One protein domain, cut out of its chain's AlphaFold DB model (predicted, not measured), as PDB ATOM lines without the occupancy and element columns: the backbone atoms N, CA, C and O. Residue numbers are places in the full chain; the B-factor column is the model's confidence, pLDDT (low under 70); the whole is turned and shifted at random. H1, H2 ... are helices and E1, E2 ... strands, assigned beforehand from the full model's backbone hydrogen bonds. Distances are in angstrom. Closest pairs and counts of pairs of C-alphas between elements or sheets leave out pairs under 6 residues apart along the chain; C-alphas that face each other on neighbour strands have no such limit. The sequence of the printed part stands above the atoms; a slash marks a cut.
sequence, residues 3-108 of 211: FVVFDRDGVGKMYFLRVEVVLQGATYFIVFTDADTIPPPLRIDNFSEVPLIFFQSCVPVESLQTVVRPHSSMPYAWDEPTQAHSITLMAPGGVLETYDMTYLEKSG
ATOM      1  N   PHE A   3     175.192 236.267 226.581       86.12
ATOM      2  CA  PHE A   3     173.994 237.068 226.365       86.12
ATOM      3  C   PHE A   3     174.365 238.433 225.799       86.12
ATOM      4  O   PHE A   3     175.470 238.928 226.029       86.12
ATOM      5  N   VAL A   4     173.421 239.053 225.099       87.94
ATOM      6  CA  VAL A   4     173.483 240.472 224.753       87.94
ATOM      7  C   VAL A   4     172.424 241.173 225.587       87.94
ATOM      8  O   VAL A   4     171.259 240.782 225.564       87.94
ATOM      9  N   VAL A   5     172.847 242.174 226.345       90.06
ATOM     10  CA  VAL A   5     171.943 243.105 227.024       90.06
ATOM     11  C   VAL A   5     171.993 244.433 226.290       90.06
ATOM     12  O   VAL A   5     172.976 244.728 225.607       90.06
ATOM     13  N   PHE A   6     170.943 245.227 226.417       91.12
ATOM     14  CA  PHE A   6     170.905 246.555 225.833       91.12
ATOM     15  C   PHE A   6     170.424 247.574 226.855       91.12
ATOM     16  O   PHE A   6     169.713 247.237 227.801       91.12
ATOM     17  N   ASP A   7     170.840 248.812 226.646       89.12
ATOM     18  CA  ASP A   7     170.295 249.988 227.303       89.12
ATOM     19  C   ASP A   7     169.908 251.012 226.237       89.12
ATOM     20  O   ASP A   7     170.410 250.979 225.108       89.12
ATOM     21  N   ARG A   8     169.001 251.917 226.581       87.81
ATOM     22  CA  ARG A   8     168.471 252.919 225.664       87.81
ATOM     23  C   ARG A   8     168.529 254.292 226.315       87.81
ATOM     24  O   ARG A   8     167.996 254.492 227.400       87.81
ATOM     25  N   ASP A   9     169.135 255.258 225.626       86.69
ATOM     26  CA  ASP A   9     169.159 256.635 226.121       86.69
ATOM     27  C   ASP A   9     167.830 257.378 225.896       86.69
ATOM     28  O   ASP A   9     166.931 256.925 225.184       86.69
ATOM     29  N   GLY A  10     167.708 258.568 226.491       81.25
ATOM     30  CA  GLY A  10     166.503 259.399 226.387       81.25
ATOM     31  C   GLY A  10     166.189 259.927 224.979       81.25
ATOM     32  O   GLY A  10     165.140 260.533 224.791       81.25
ATOM     33  N   VAL A  11     167.073 259.721 223.996       80.06
ATOM     34  CA  VAL A  11     166.857 260.080 222.580       80.06
ATOM     35  C   VAL A  11     166.517 258.831 221.746       80.06
ATOM     36  O   VAL A  11     166.210 258.925 220.559       80.06
ATOM     37  N   GLY A  12     166.527 257.654 222.373       81.31
ATOM     38  CA  GLY A  12     166.179 256.375 221.777       81.31
ATOM     39  C   GLY A  12     167.325 255.650 221.083       81.31
ATOM     40  O   GLY A  12     167.086 254.668 220.384       81.31
ATOM     41  N   LYS A  13     168.572 256.084 221.288       86.50
ATOM     42  CA  LYS A  13     169.733 255.331 220.817       86.50
ATOM     43  C   LYS A  13     169.966 254.132 221.730       86.50
ATOM     44  O   LYS A  13     170.011 254.272 222.951       86.50
ATOM     45  N   MET A  14     170.153 252.966 221.117       89.06
ATOM     46  CA  MET A  14     170.450 251.725 221.826       89.06
ATOM     47  C   MET A  14     171.953 251.474 221.931       89.06
ATOM     48  O   MET A  14     172.699 251.676 220.970       89.06
ATOM     49  N   TYR A  15     172.374 251.009 223.102       89.06
ATOM     50  CA  TYR A  15     173.725 250.562 223.419       89.06
ATOM     51  C   TYR A  15     173.666 249.081 223.753       89.06
ATOM     52  O   TYR A  15     172.885 248.677 224.608       89.06
ATOM     53  N   PHE A  16     174.492 248.273 223.097       90.81
ATOM     54  CA  PHE A  16     174.514 246.829 223.296       90.81
ATOM     55  C   PHE A  16     175.773 246.439 224.065       90.81
ATOM     56  O   PHE A  16     176.870 246.890 223.746       90.81
ATOM     57  N   LEU A  17     175.621 245.583 225.072       91.31
ATOM     58  CA  LEU A  17     176.731 244.990 225.805       91.31
ATOM     59  C   LEU A  17     176.687 243.475 225.682       91.31
ATOM     60  O   LEU A  17     175.666 242.825 225.922       91.31
ATOM     61  N   ARG A  18     177.845 242.902 225.378       91.50
ATOM     62  CA  ARG A  18     178.067 241.466 225.407       91.50
ATOM     63  C   ARG A  18     178.414 241.055 226.837       91.50
ATOM     64  O   ARG A  18     179.410 241.521 227.393       91.50
ATOM     65  N   VAL A  19     177.622 240.147 227.403       92.56
ATOM     66  CA  VAL A  19     177.794 239.608 228.757       92.56
ATOM     67  C   VAL A  19     178.111 238.123 228.682       92.56
ATOM     68  O   VAL A  19     177.310 237.324 228.197       92.56
ATOM     69  N   GLU A  20     179.272 237.732 229.197       94.06
ATOM     70  CA  GLU A  20     179.698 236.339 229.253       94.06
ATOM     71  C   GLU A  20     179.844 235.873 230.701       94.06
ATOM     72  O   GLU A  20     180.624 236.421 231.475       94.06
ATOM     73  N   VAL A  21     179.084 234.842 231.066       94.44
ATOM     74  CA  VAL A  21     179.129 234.212 232.387       94.44
ATOM     75  C   VAL A  21     179.901 232.901 232.294       94.44
ATOM     76  O   VAL A  21     179.452 231.956 231.638       94.44
ATOM     77  N   VAL A  22     181.044 232.822 232.967       95.38
ATOM     78  CA  VAL A  22     181.929 231.653 232.984       95.38
ATOM     79  C   VAL A  22     182.001 231.097 234.403       95.38
ATOM     80  O   VAL A  22     182.266 231.835 235.344       95.38
ATOM     81  N   LEU A  23     181.781 229.793 234.574       95.75
ATOM     82  CA  LEU A  23     182.021 229.105 235.843       95.75
ATOM     83  C   LEU A  23     183.441 228.533 235.826       95.75
ATOM     84  O   LEU A  23     183.743 227.673 235.001       95.75
ATOM     85  N   GLN A  24     184.305 228.993 236.730       95.75
ATOM     86  CA  GLN A  24     185.629 228.404 236.940       95.75
ATOM     87  C   GLN A  24     185.723 227.893 238.380       95.75
ATOM     88  O   GLN A  24     185.637 228.660 239.342       95.75
ATOM     89  N   GLY A  25     185.847 226.572 238.539       94.31
ATOM     90  CA  GLY A  25     185.718 225.919 239.843       94.31
ATOM     91  C   GLY A  25     184.330 226.164 240.444       94.31
ATOM     92  O   GLY A  25     183.325 225.784 239.850       94.31
ATOM     93  N   ALA A  26     184.284 226.822 241.606       95.06
ATOM     94  CA  ALA A  26     183.051 227.219 242.295       95.06
ATOM     95  C   ALA A  26     182.752 228.733 242.198       95.06
ATOM     96  O   ALA A  26     181.970 229.255 242.986       95.06
ATOM     97  N   THR A  27     183.403 229.458 241.279       96.75
ATOM     98  CA  THR A  27     183.256 230.918 241.128       96.75
ATOM     99  C   THR A  27     182.688 231.277 239.758       96.75
ATOM    100  O   THR A  27     183.191 230.816 238.732       96.75
ATOM    101  N   TYR A  28     181.659 232.126 239.743       96.06
ATOM    102  CA  TYR A  28     181.142 232.734 238.521       96.06
ATOM    103  C   TYR A  28     181.913 234.014 238.192       96.06
ATOM    104  O   TYR A  28     182.012 234.920 239.016       96.06
ATOM    105  N   PHE A  29     182.406 234.096 236.965       95.75
ATOM    106  CA  PHE A  29     183.006 235.280 236.369       95.75
ATOM    107  C   PHE A  29     182.020 235.858 235.365       95.75
ATOM    108  O   PHE A  29     181.563 235.144 234.476       95.75
ATOM    109  N   ILE A  30     181.686 237.138 235.515       95.06
ATOM    110  CA  ILE A  30     180.806 237.862 234.594       95.06
ATOM    111  C   ILE A  30     181.669 238.892 233.876       95.06
ATOM    112  O   ILE A  30     182.212 239.799 234.504       95.06
ATOM    113  N   VAL A  31     181.828 238.721 232.569       93.31
ATOM    114  CA  VAL A  31     182.664 239.567 231.721       93.31
ATOM    115  C   VAL A  31     181.761 240.425 230.847       93.31
ATOM    116  O   VAL A  31     180.922 239.899 230.117       93.31
ATOM    117  N   PHE A  32     181.951 241.740 230.919       92.25
ATOM    118  CA  PHE A  32     181.273 242.717 230.072       92.25
ATOM    119  C   PHE A  32     182.229 243.171 228.974       92.25
ATOM    120  O   PHE A  32     183.367 243.550 229.250       92.25
ATOM    121  N   THR A  33     181.767 243.128 227.733       91.25
ATOM    122  CA  THR A  33     182.523 243.556 226.552       91.25
ATOM    123  C   THR A  33     181.610 244.316 225.607       91.25
ATOM    124  O   THR A  33     180.387 244.175 225.672       91.25
ATOM    125  N   ASP A  34     182.208 245.118 224.734       88.38
ATOM    126  CA  ASP A  34     181.472 245.779 223.666       88.38
ATOM    127  C   ASP A  34     180.810 244.740 222.743       88.38
ATOM    128  O   ASP A  34     181.400 243.699 222.425       88.38
ATOM    129  N   ALA A  35     179.569 245.007 222.345       86.38
ATOM    130  CA  ALA A  35     178.828 244.181 221.406       86.38
ATOM    131  C   ALA A  35     178.999 244.626 219.945       86.38
ATOM    132  O   ALA A  35     178.414 243.989 219.082       86.38
ATOM    133  N   ASP A  36     179.835 245.624 219.638       78.62
ATOM    134  CA  ASP A  36     180.092 246.127 218.273       78.62
ATOM    135  C   ASP A  36     180.473 245.051 217.238       78.62
ATOM    136  O   ASP A  36     180.280 245.213 216.033       78.62
ATOM    137  N   THR A  37     181.033 243.931 217.698       76.81
ATOM    138  CA  THR A  37     181.418 242.792 216.841       76.81
ATOM    139  C   THR A  37     180.279 241.803 216.576       76.81
ATOM    140  O   THR A  37     180.450 240.862 215.799       76.81
ATOM    141  N   ILE A  38     179.121 241.999 217.209       77.75
ATOM    142  CA  ILE A  38     177.921 241.179 217.071       77.75
ATOM    143  C   ILE A  38     176.859 242.044 216.379       77.75
ATOM    144  O   ILE A  38     176.601 243.160 216.828       77.75
ATOM    145  N   PRO A  39     176.227 241.572 215.292       76.62
ATOM    146  CA  PRO A  39     175.153 242.335 214.674       76.62
ATOM    147  C   PRO A  39     174.020 242.566 215.691       76.62
ATOM    148  O   PRO A  39     173.702 241.656 216.464       76.62
ATOM    149  N   PRO A  40     173.402 243.760 215.701       79.62
ATOM    150  CA  PRO A  40     172.262 244.025 216.568       79.62
ATOM    151  C   PRO A  40     171.124 243.036 216.259       79.62
ATOM    152  O   PRO A  40     170.997 242.616 215.104       79.62
ATOM    153  N   PRO A  41     170.284 242.669 217.248       83.31
ATOM    154  CA  PRO A  41     169.225 241.677 217.054       83.31
ATOM    155  C   PRO A  41     168.281 242.037 215.906       83.31
ATOM    156  O   PRO A  41     167.914 241.178 215.109       83.31
ATOM    157  N   LEU A  42     167.919 243.318 215.819       88.19
ATOM    158  CA  LEU A  42     167.112 243.885 214.751       88.19
ATOM    159  C   LEU A  42     167.746 245.188 214.260       88.19
ATOM    160  O   LEU A  42     168.504 245.856 214.971       88.19
ATOM    161  N   ARG A  43     167.391 245.575 213.036       90.81
ATOM    162  CA  ARG A  43     167.718 246.881 212.469       90.81
ATOM    163  C   ARG A  43     166.467 247.477 211.845       90.81
ATOM    164  O   ARG A  43     165.782 246.806 211.079       90.81
ATOM    165  N   ILE A  44     166.183 248.727 212.184       92.12
ATOM    166  CA  ILE A  44     165.113 249.505 211.566       92.12
ATOM    167  C   ILE A  44     165.748 250.376 210.493       92.12
ATOM    168  O   ILE A  44     166.570 251.238 210.810       92.12
ATOM    169  N   ASP A  45     165.368 250.137 209.242       93.69
ATOM    170  CA  ASP A  45     165.848 250.865 208.070       93.69
ATOM    171  C   ASP A  45     164.724 251.778 207.556       93.69
ATOM    172  O   ASP A  45     163.683 251.304 207.099       93.69
ATOM    173  N   ASN A  46     164.912 253.096 207.642       95.19
ATOM    174  CA  ASN A  46     163.973 254.068 207.089       95.19
ATOM    175  C   ASN A  46     164.436 254.511 205.700       95.19
ATOM    176  O   ASN A  46     165.355 255.318 205.578       95.19
ATOM    177  N   PHE A  47     163.760 254.017 204.664       94.00
ATOM    178  CA  PHE A  47     163.983 254.407 203.266       94.00
ATOM    179  C   PHE A  47     163.098 255.572 202.799       94.00
ATOM    180  O   PHE A  47     163.131 255.941 201.627       94.00
ATOM    181  N   SER A  48     162.257 256.124 203.676       92.06
ATOM    182  CA  SER A  48     161.378 257.235 203.318       92.06
ATOM    183  C   SER A  48     162.105 258.581 203.379       92.06
ATOM    184  O   SER A  48     163.115 258.741 204.065       92.06
ATOM    185  N   GLU A  49     161.536 259.578 202.699       91.56
ATOM    186  CA  GLU A  49     162.013 260.971 202.706       91.56
ATOM    187  C   GLU A  49     161.715 261.716 204.019       91.56
ATOM    188  O   GLU A  49     162.116 262.867 204.197       91.56
ATOM    189  N   VAL A  50     160.991 261.088 204.950       93.62
ATOM    190  CA  VAL A  50     160.516 261.723 206.181       93.62
ATOM    191  C   VAL A  50     160.969 260.964 207.425       93.62
ATOM    192  O   VAL A  50     161.191 259.752 207.384       93.62
ATOM    193  N   PRO A  51     161.156 261.659 208.560       95.19
ATOM    194  CA  PRO A  51     161.375 260.971 209.816       95.19
ATOM    195  C   PRO A  51     160.118 260.184 210.187       95.19
ATOM    196  O   PRO A  51     158.999 260.677 210.034       95.19
ATOM    197  N   LEU A  52     160.320 258.983 210.713       95.19
ATOM    198  CA  LEU A  52     159.258 258.158 211.274       95.19
ATOM    199  C   LEU A  52     159.505 257.995 212.766       95.19
ATOM    200  O   LEU A  52     160.654 257.942 213.209       95.19
ATOM    201  N   ILE A  53     158.432 257.916 213.542       94.62
ATOM    202  CA  ILE A  53     158.508 257.503 214.942       94.62
ATOM    203  C   ILE A  53     158.077 256.044 215.019       94.62
ATOM    204  O   ILE A  53     157.128 255.654 214.347       94.62
ATOM    205  N   PHE A  54     158.744 255.238 215.834       94.31
ATOM    206  CA  PHE A  54     158.319 253.868 216.088       94.31
ATOM    207  C   PHE A  54     158.450 253.481 217.559       94.31
ATOM    208  O   PHE A  54     159.220 254.091 218.304       94.31
ATOM    209  N   PHE A  55     157.679 252.474 217.964       93.94
ATOM    210  CA  PHE A  55     157.700 251.889 219.306       93.94
ATOM    211  C   PHE A  55     157.073 250.487 219.297       93.94
ATOM    212  O   PHE A  55     156.307 250.139 218.390       93.94
ATOM    213  N   GLN A  56     157.376 249.672 220.312       94.12
ATOM    214  CA  GLN A  56     156.696 248.391 220.511       94.12
ATOM    215  C   GLN A  56     155.238 248.622 220.936       94.12
ATOM    216  O   GLN A  56     154.958 249.299 221.922       94.12
ATOM    217  N   SER A  57     154.294 248.016 220.216       93.25
ATOM    218  CA  SER A  57     152.855 248.324 220.319       93.25
ATOM    219  C   SER A  57     152.273 248.054 221.710       93.25
ATOM    220  O   SER A  57     151.380 248.764 222.167       93.25
ATOM    221  N   CYS A  58     152.778 247.031 222.406       90.25
ATOM    222  CA  CYS A  58     152.342 246.683 223.760       90.25
ATOM    223  C   CYS A  58     152.946 247.577 224.856       90.25
ATOM    224  O   CYS A  58     152.561 247.445 226.015       90.25
ATOM    225  N   VAL A  59     153.862 248.485 224.504       87.69
ATOM    226  CA  VAL A  59     154.533 249.406 225.430       87.69
ATOM    227  C   VAL A  59     154.385 250.850 224.922       87.69
ATOM    228  O   VAL A  59     155.361 251.466 224.494       87.69
ATOM    229  N   PRO A  60     153.170 251.434 224.947       77.19
ATOM    230  CA  PRO A  60     152.909 252.766 224.397       77.19
ATOM    231  C   PRO A  60     153.354 253.876 225.365       77.19
ATOM    232  O   PRO A  60     152.582 254.764 225.724       77.19
ATOM    233  N   VAL A  61     154.598 253.812 225.836       84.62
ATOM    234  CA  VAL A  61     155.195 254.831 226.700       84.62
ATOM    235  C   VAL A  61     155.881 255.858 225.807       84.62
ATOM    236  O   VAL A  61     156.750 255.506 225.015       84.62
ATOM    237  N   GLU A  62     155.522 257.137 225.935       83.31
ATOM    238  CA  GLU A  62     156.074 258.207 225.085       83.31
ATOM    239  C   GLU A  62     157.608 258.284 225.145       83.31
ATOM    240  O   GLU A  62     158.249 258.535 224.129       83.31
ATOM    241  N   SER A  63     158.216 257.985 226.298       84.94
ATOM    242  CA  SER A  63     159.679 257.949 226.446       84.94
ATOM    243  C   SER A  63     160.360 256.815 225.670       84.94
ATOM    244  O   SER A  63     161.576 256.847 225.499       84.94
ATOM    245  N   LEU A  64     159.601 255.814 225.214       87.62
ATOM    246  CA  LEU A  64     160.080 254.699 224.392       87.62
ATOM    247  C   LEU A  64     159.751 254.881 222.903       87.62
ATOM    248  O   LEU A  64     160.035 254.006 222.085       87.62
ATOM    249  N   GLN A  65     159.231 256.040 222.508       91.50
ATOM    250  CA  GLN A  65     159.119 256.393 221.098       91.50
ATOM    251  C   GLN A  65     160.481 256.799 220.542       91.50
ATOM    252  O   GLN A  65     161.175 257.647 221.103       91.50
ATOM    253  N   THR A  66     160.888 256.179 219.437       92.88
ATOM    254  CA  THR A  66     162.165 256.471 218.777       92.88
ATOM    255  C   THR A  66     161.935 257.123 217.433       92.88
ATOM    256  O   THR A  66     161.143 256.631 216.635       92.88
ATOM    257  N   VAL A  67     162.674 258.194 217.142       94.38
ATOM    258  CA  VAL A  67     162.681 258.814 215.813       94.38
ATOM    259  C   VAL A  67     163.765 258.166 214.957       94.38
ATOM    260  O   VAL A  67     164.952 258.272 215.266       94.38
ATOM    261  N   VAL A  68     163.375 257.566 213.834       94.81
ATOM    262  CA  VAL A  68     164.293 257.157 212.768       94.81
ATOM    263  C   VAL A  68     164.326 258.233 211.685       94.81
ATOM    264  O   VAL A  68     163.296 258.632 211.140       94.81
ATOM    265  N   ARG A  69     165.519 258.750 211.378       95.31
ATOM    266  CA  ARG A  69     165.689 259.822 210.382       95.31
ATOM    267  C   ARG A  69     165.440 259.291 208.962       95.31
ATOM    268  O   ARG A  69     165.592 258.085 208.757       95.31
ATOM    269  N   PRO A  70     165.099 260.164 207.995       96.06
ATOM    270  CA  PRO A  70     165.072 259.784 206.584       96.06
ATOM    271  C   PRO A  70     166.383 259.125 206.168       96.06
ATOM    272  O   PRO A  70     167.449 259.563 206.616       96.06
ATOM    273  N   HIS A  71     166.301 258.111 205.308       96.31
ATOM    274  CA  HIS A  71     167.458 257.416 204.725       96.31
ATOM    275  C   HIS A  71     168.494 256.964 205.761       96.31
ATOM    276  O   HIS A  71     169.702 257.075 205.548       96.31
ATOM    277  N   SER A  72     168.025 256.505 206.922       95.44
ATOM    278  CA  SER A  72     168.892 256.107 208.028       95.44
ATOM    279  C   SER A  72     168.488 254.769 208.621       95.44
ATOM    280  O   SER A  72     167.338 254.341 208.526       95.44
ATOM    281  N   SER A  73     169.461 254.141 209.270       93.19
ATOM    282  CA  SER A  73     169.304 252.870 209.957       93.19
ATOM    283  C   SER A  73     169.593 253.044 211.438       93.19
ATOM    284  O   SER A  73     170.512 253.781 211.806       93.19
ATOM    285  N   MET A  74     168.875 252.315 212.288       91.25
ATOM    286  CA  MET A  74     169.255 252.177 213.692       91.25
ATOM    287  C   MET A  74     169.162 250.731 214.169       91.25
ATOM    288  O   MET A  74     168.270 249.996 213.736       91.25
ATOM    289  N   PRO A  75     170.057 250.315 215.077       92.00
ATOM    290  CA  PRO A  75     169.918 249.038 215.751       92.00
ATOM    291  C   PRO A  75     168.737 249.080 216.726       92.00
ATOM    292  O   PRO A  75     168.476 250.110 217.350       92.00
ATOM    293  N   TYR A  76     168.038 247.958 216.867       91.81
ATOM    294  CA  TYR A  76     166.875 247.843 217.739       91.81
ATOM    295  C   TYR A  76     166.830 246.486 218.451       91.81
ATOM    296  O   TYR A  76     167.291 245.467 217.933       91.81
ATOM    297  N   ALA A  77     166.253 246.485 219.645       91.56
ATOM    298  CA  ALA A  77     165.844 245.313 220.399       91.56
ATOM    299  C   ALA A  77     164.482 245.600 221.035       91.56
ATOM    300  O   ALA A  77     164.155 246.749 221.314       91.56
ATOM    301  N   TRP A  78     163.681 244.561 221.244       91.81
ATOM    302  CA  TRP A  78     162.362 244.696 221.857       91.81
ATOM    303  C   TRP A  78     162.462 245.257 223.273       91.81
ATOM    304  O   TRP A  78     163.151 244.658 224.098       91.81
ATOM    305  N   ASP A  79     161.742 246.347 223.554       90.81
ATOM    306  CA  ASP A  79     161.679 246.946 224.893       90.81
ATOM    307  C   ASP A  79     161.155 245.924 225.927       90.81
ATOM    308  O   ASP A  79     161.700 245.804 227.020       90.81
ATOM    309  N   GLU A  80     160.159 245.116 225.543       92.00
ATOM    310  CA  GLU A  80     159.648 243.968 226.297       92.00
ATOM    311  C   GLU A  80     159.777 242.678 225.460       92.00
ATOM    312  O   GLU A  80     158.859 242.323 224.706       92.00
ATOM    313  N   PRO A  81     160.905 241.943 225.568       88.38
ATOM    314  CA  PRO A  81     161.207 240.792 224.708       88.38
ATOM    315  C   PRO A  81     160.226 239.622 224.813       88.38
ATOM    316  O   PRO A  81     160.126 238.819 223.885       88.38
ATOM    317  N   THR A  82     159.533 239.499 225.949       89.75
ATOM    318  CA  THR A  82     158.568 238.423 226.231       89.75
ATOM    319  C   THR A  82     157.154 238.743 225.754       89.75
ATOM    320  O   THR A  82     156.297 237.859 225.765       89.75
ATOM    321  N   GLN A  83     156.902 239.989 225.351       91.94
ATOM    322  CA  GLN A  83     155.607 240.437 224.858       91.94
ATOM    323  C   GLN A  83     155.492 240.271 223.340       91.94
ATOM    324  O   GLN A  83     156.416 239.816 222.667       91.94
ATOM    325  N   ALA A  84     154.331 240.638 222.795       90.25
ATOM    326  CA  ALA A  84     154.080 240.581 221.363       90.25
ATOM    327  C   ALA A  84     155.092 241.429 220.571       90.25
ATOM    328  O   ALA A  84     155.354 242.596 220.888       90.25
ATOM    329  N   HIS A  85     155.624 240.835 219.505       91.88
ATOM    330  CA  HIS A  85     156.587 241.442 218.586       91.88
ATOM    331  C   HIS A  85     155.859 242.251 217.509       91.88
ATOM    332  O   HIS A  85     155.905 241.944 216.321       91.88
ATOM    333  N   SER A  86     155.148 243.294 217.938       92.38
ATOM    334  CA  SER A  86     154.417 244.199 217.045       92.38
ATOM    335  C   SER A  86     154.972 245.617 217.137       92.38
ATOM    336  O   SER A  86     155.114 246.160 218.237       92.38
ATOM    337  N   ILE A  87     155.250 246.247 215.997       92.69
ATOM    338  CA  ILE A  87     155.771 247.620 215.912       92.69
ATOM    339  C   ILE A  87     154.670 248.550 215.427       92.69
ATOM    340  O   ILE A  87     154.062 248.308 214.387       92.69
ATOM    341  N   THR A  88     154.464 249.649 216.145       93.81
ATOM    342  CA  THR A  88     153.662 250.767 215.656       93.81
ATOM    343  C   THR A  88     154.588 251.811 215.042       93.81
ATOM    344  O   THR A  88     155.544 252.247 215.684       93.81
ATOM    345  N   LEU A  89     154.297 252.218 213.807       94.12
ATOM    346  CA  LEU A  89     154.950 253.314 213.097       94.12
ATOM    347  C   LEU A  89     154.032 254.534 213.076       94.12
ATOM    348  O   LEU A  89     152.837 254.408 212.824       94.12
ATOM    349  N   MET A  90     154.603 255.716 213.278       93.94
ATOM    350  CA  MET A  90     153.939 257.003 213.130       93.94
ATOM    351  C   MET A  90     154.637 257.820 212.047       93.94
ATOM    352  O   MET A  90     155.833 258.115 212.142       93.94
ATOM    353  N   ALA A  91     153.871 258.215 211.037       92.88
ATOM    354  CA  ALA A  91     154.312 259.136 210.002       92.88
ATOM    355  C   ALA A  91     154.006 260.599 210.387       92.88
ATOM    356  O   ALA A  91     153.211 260.858 211.304       92.88
ATOM    357  N   PRO A  92     154.603 261.587 209.690       90.56
ATOM    358  CA  PRO A  92     154.252 262.990 209.875       90.56
ATOM    359  C   PRO A  92     152.740 263.226 209.774       90.56
ATOM    360  O   PRO A  92     152.054 262.622 208.955       90.56
ATOM    361  N   GLY A  93     152.212 264.105 210.625       84.12
ATOM    362  CA  GLY A  93     150.764 264.319 210.740       84.12
ATOM    363  C   GLY A  93     150.056 263.357 211.702       84.12
ATOM    364  O   GLY A  93     148.848 263.467 211.876       84.12
ATOM    365  N   GLY A  94     150.791 262.459 212.370       86.94
ATOM    366  CA  GLY A  94     150.258 261.612 213.444       86.94
ATOM    367  C   GLY A  94     149.486 260.387 212.956       86.94
ATOM    368  O   GLY A  94     148.763 259.772 213.739       86.94
ATOM    369  N   VAL A  95     149.622 260.033 211.675       88.56
ATOM    370  CA  VAL A  95     149.057 258.797 211.124       88.56
ATOM    371  C   VAL A  95     149.857 257.618 211.661       88.56
ATOM    372  O   VAL A  95     151.087 257.644 211.626       88.56
ATOM    373  N   LEU A  96     149.154 256.609 212.169       91.44
ATOM    374  CA  LEU A  96     149.725 255.440 212.824       91.44
ATOM    375  C   LEU A  96     149.326 254.176 212.077       91.44
ATOM    376  O   LEU A  96     148.159 254.026 211.735       91.44
ATOM    377  N   GLU A  97     150.264 253.248 211.925       91.69
ATOM    378  CA  GLU A  97     149.993 251.882 211.480       91.69
ATOM    379  C   GLU A  97     150.789 250.884 212.316       91.69
ATOM    380  O   GLU A  97     151.886 251.187 212.785       91.69
ATOM    381  N   THR A  98     150.217 249.701 212.547       91.56
ATOM    382  CA  THR A  98     150.824 248.664 213.394       91.56
ATOM    383  C   THR A  98     151.057 247.386 212.613       91.56
ATOM    384  O   THR A  98     150.149 246.863 211.974       91.56
ATOM    385  N   TYR A  99     152.271 246.861 212.738       89.50
ATOM    386  CA  TYR A  99     152.767 245.712 212.000       89.50
ATOM    387  C   TYR A  99     153.143 244.594 212.972       89.50
ATOM    388  O   TYR A  99     153.931 244.803 213.897       89.50
ATOM    389  N   ASP A 100     152.588 243.398 212.767       89.06
ATOM    390  CA  ASP A 100     152.997 242.191 213.492       89.06
ATOM    391  C   ASP A 100     154.215 241.561 212.807       89.06
ATOM    392  O   ASP A 100     154.122 241.008 211.706       89.06
ATOM    393  N   MET A 101     155.366 241.629 213.473       85.94
ATOM    394  CA  MET A 101     156.628 241.140 212.925       85.94
ATOM    395  C   MET A 101     156.686 239.608 212.898       85.94
ATOM    396  O   MET A 101     157.395 239.040 212.071       85.94
ATOM    397  N   THR A 102     155.879 238.924 213.718       82.56
ATOM    398  CA  THR A 102     155.801 237.453 213.748       82.56
ATOM    399  C   THR A 102     155.278 236.881 212.430       82.56
ATOM    400  O   THR A 102     155.618 235.758 212.044       82.56
ATOM    401  N   TYR A 103     154.388 237.622 211.766       71.88
ATOM    402  CA  TYR A 103     153.839 237.232 210.473       71.88
ATOM    403  C   TYR A 103     154.806 237.581 209.342       71.88
ATOM    404  O   TYR A 103     155.040 236.738 208.479       71.88
ATOM    405  N   LEU A 104     155.440 238.759 209.413       70.06
ATOM    406  CA  LEU A 104     156.438 239.219 208.445       70.06
ATOM    407  C   LEU A 104     157.620 238.243 208.309       70.06
ATOM    408  O   LEU A 104     158.052 237.938 207.199       70.06
ATOM    409  N   GLU A 105     158.103 237.694 209.428       65.50
ATOM    410  CA  GLU A 105     159.164 236.675 209.434       65.50
ATOM    411  C   GLU A 105     158.768 235.387 208.692       65.50
ATOM    412  O   GLU A 105     159.629 234.693 208.150       65.50
ATOM    413  N   LYS A 106     157.473 235.049 208.668       66.44
ATOM    414  CA  LYS A 106     156.958 233.813 208.059       66.44
ATOM    415  C   LYS A 106     156.547 233.994 206.603       66.44
ATOM    416  O   LYS A 106     156.676 233.042 205.837       66.44
ATOM    417  N   SER A 107     156.014 235.162 206.236       64.75
ATOM    418  CA  SER A 107     155.505 235.430 204.887       64.75
ATOM    419  C   SER A 107     156.595 235.843 203.904       64.75
ATOM    420  O   SER A 107     156.396 235.657 202.709       64.75
ATOM    421  N   GLY A 108     157.734 236.382 204.363       59.50
ATOM    422  CA  GLY A 108     158.830 236.859 203.502       59.50
ATOM    423  C   GLY A 108     158.498 238.121 202.691       59.50
ATOM    424  O   GLY A 108     159.393 238.909 202.401       59.50
TER     425      GLY A 108
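What this domain is: This is residues 3 to 108 of the 211 residues of the protein "Hypothetical protein" of Timema tahoe (UniProt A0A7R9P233). What shape would one see first? A twisted sheet of four strands, E6, E5, E8 and E9, with the two-strand ribbon of E4 and E7 beside its E6 edge, makes a body at one end, and a long twisted ribbon of three strands, E1, E2 and E3, reaches away from it as an arm whose tip, residues 23 to 28, sticks out. The short helix H1 follows E9 at one corner of the body. What are the parts and the size? The printed part has 106 residues, with nine named strands, E1 to E9 in turn, and then one named helix, H1; its class is mostly strand, and its three sheets, in the orders E6 E5 E8 E9, E1 E2 E3 and E4 E7, are antiparallel. The whole is loose, with a radius of gyration of the C-alphas of 16.4 A and spans of 59 by 27 by 26 A, the arm making much of the length.

How they stand to each other: How is the largest sheet joined? E5, residues 52 to 56, and E6, residues 66 to 68, form an antiparallel hairpin, with N 68 and O 52 within hydrogen-bond range at 2.8 A. E8, residues 86 to 90, is the antiparallel neighbour of E5, with N 90 and O 53 at 2.7 A, and forms a hairpin with E9, residues 96 to 100, where N 89 and O 97 are 2.8 A apart. The sheet is only just strongly twisted, its C-alphas lying up to 4.2 A off the best plane. What lies next to it? E4, residues 42 to 46, and E7, residues 72 to 76, are antiparallel neighbours at 157 degrees, with N 44 and O 74 at 2.9 A. The closest C-alphas of E4 and E6 are those of Asn 46 and Val 68, 6.5 A apart. H1, residues 101 to 107, is not on the four-strand sheet, but only just, with 4 pairs of C-alphas within 10 A; 2 of its 3 O i to N i+4 pairs are within hydrogen-bond range. How is the arm built? E1, residues 3 to 8, E2, residues 14 to 24, and E3, residues 27 to 34, form a meander, each strand the antiparallel neighbour of the one before, in a strongly twisted sheet. N 5 and O 17 are 2.9 A apart, and N 22 and O 29 are 2.8 A apart. The closest C-alphas of E2 and E7 are those of Met 14 and Pro 75, 6.7 A apart, while E1 and E3 are each apart from E7.

Where its parts are: Where do the strands of the largest sheet run? E5 begins at C-alpha 52, (159.258, 258.158, 211.274); E5 and E9 each measure 13.7 A from first to last C-alpha, E8 13.4 A and E6 6.4 A. Where is the longest strand? E2 runs 31.7 A, to C-alpha 24 at (185.629, 228.404, 236.940); E3 measures 23.0 A and E1 16.8 A. Where are the other elements? E4 measures 13.1 A and E7 12.9 A, and H1 measures 9.9 A, ending at C-alpha 107, (155.505, 235.430, 204.887).

The domain as a whole: How far does it reach? The two C-alphas farthest apart are those of Gly 25 and Gly 93, at 59.5 A. Is any link long or cut? The printed part has no cut, and no link between named elements is long; the links E3 to E4, E5 to E6 and E7 to E8 are short but not tight. Where is the model less sure? The mean pLDDT of the printed part is 88.9, and residues 105 to 108 are under 70.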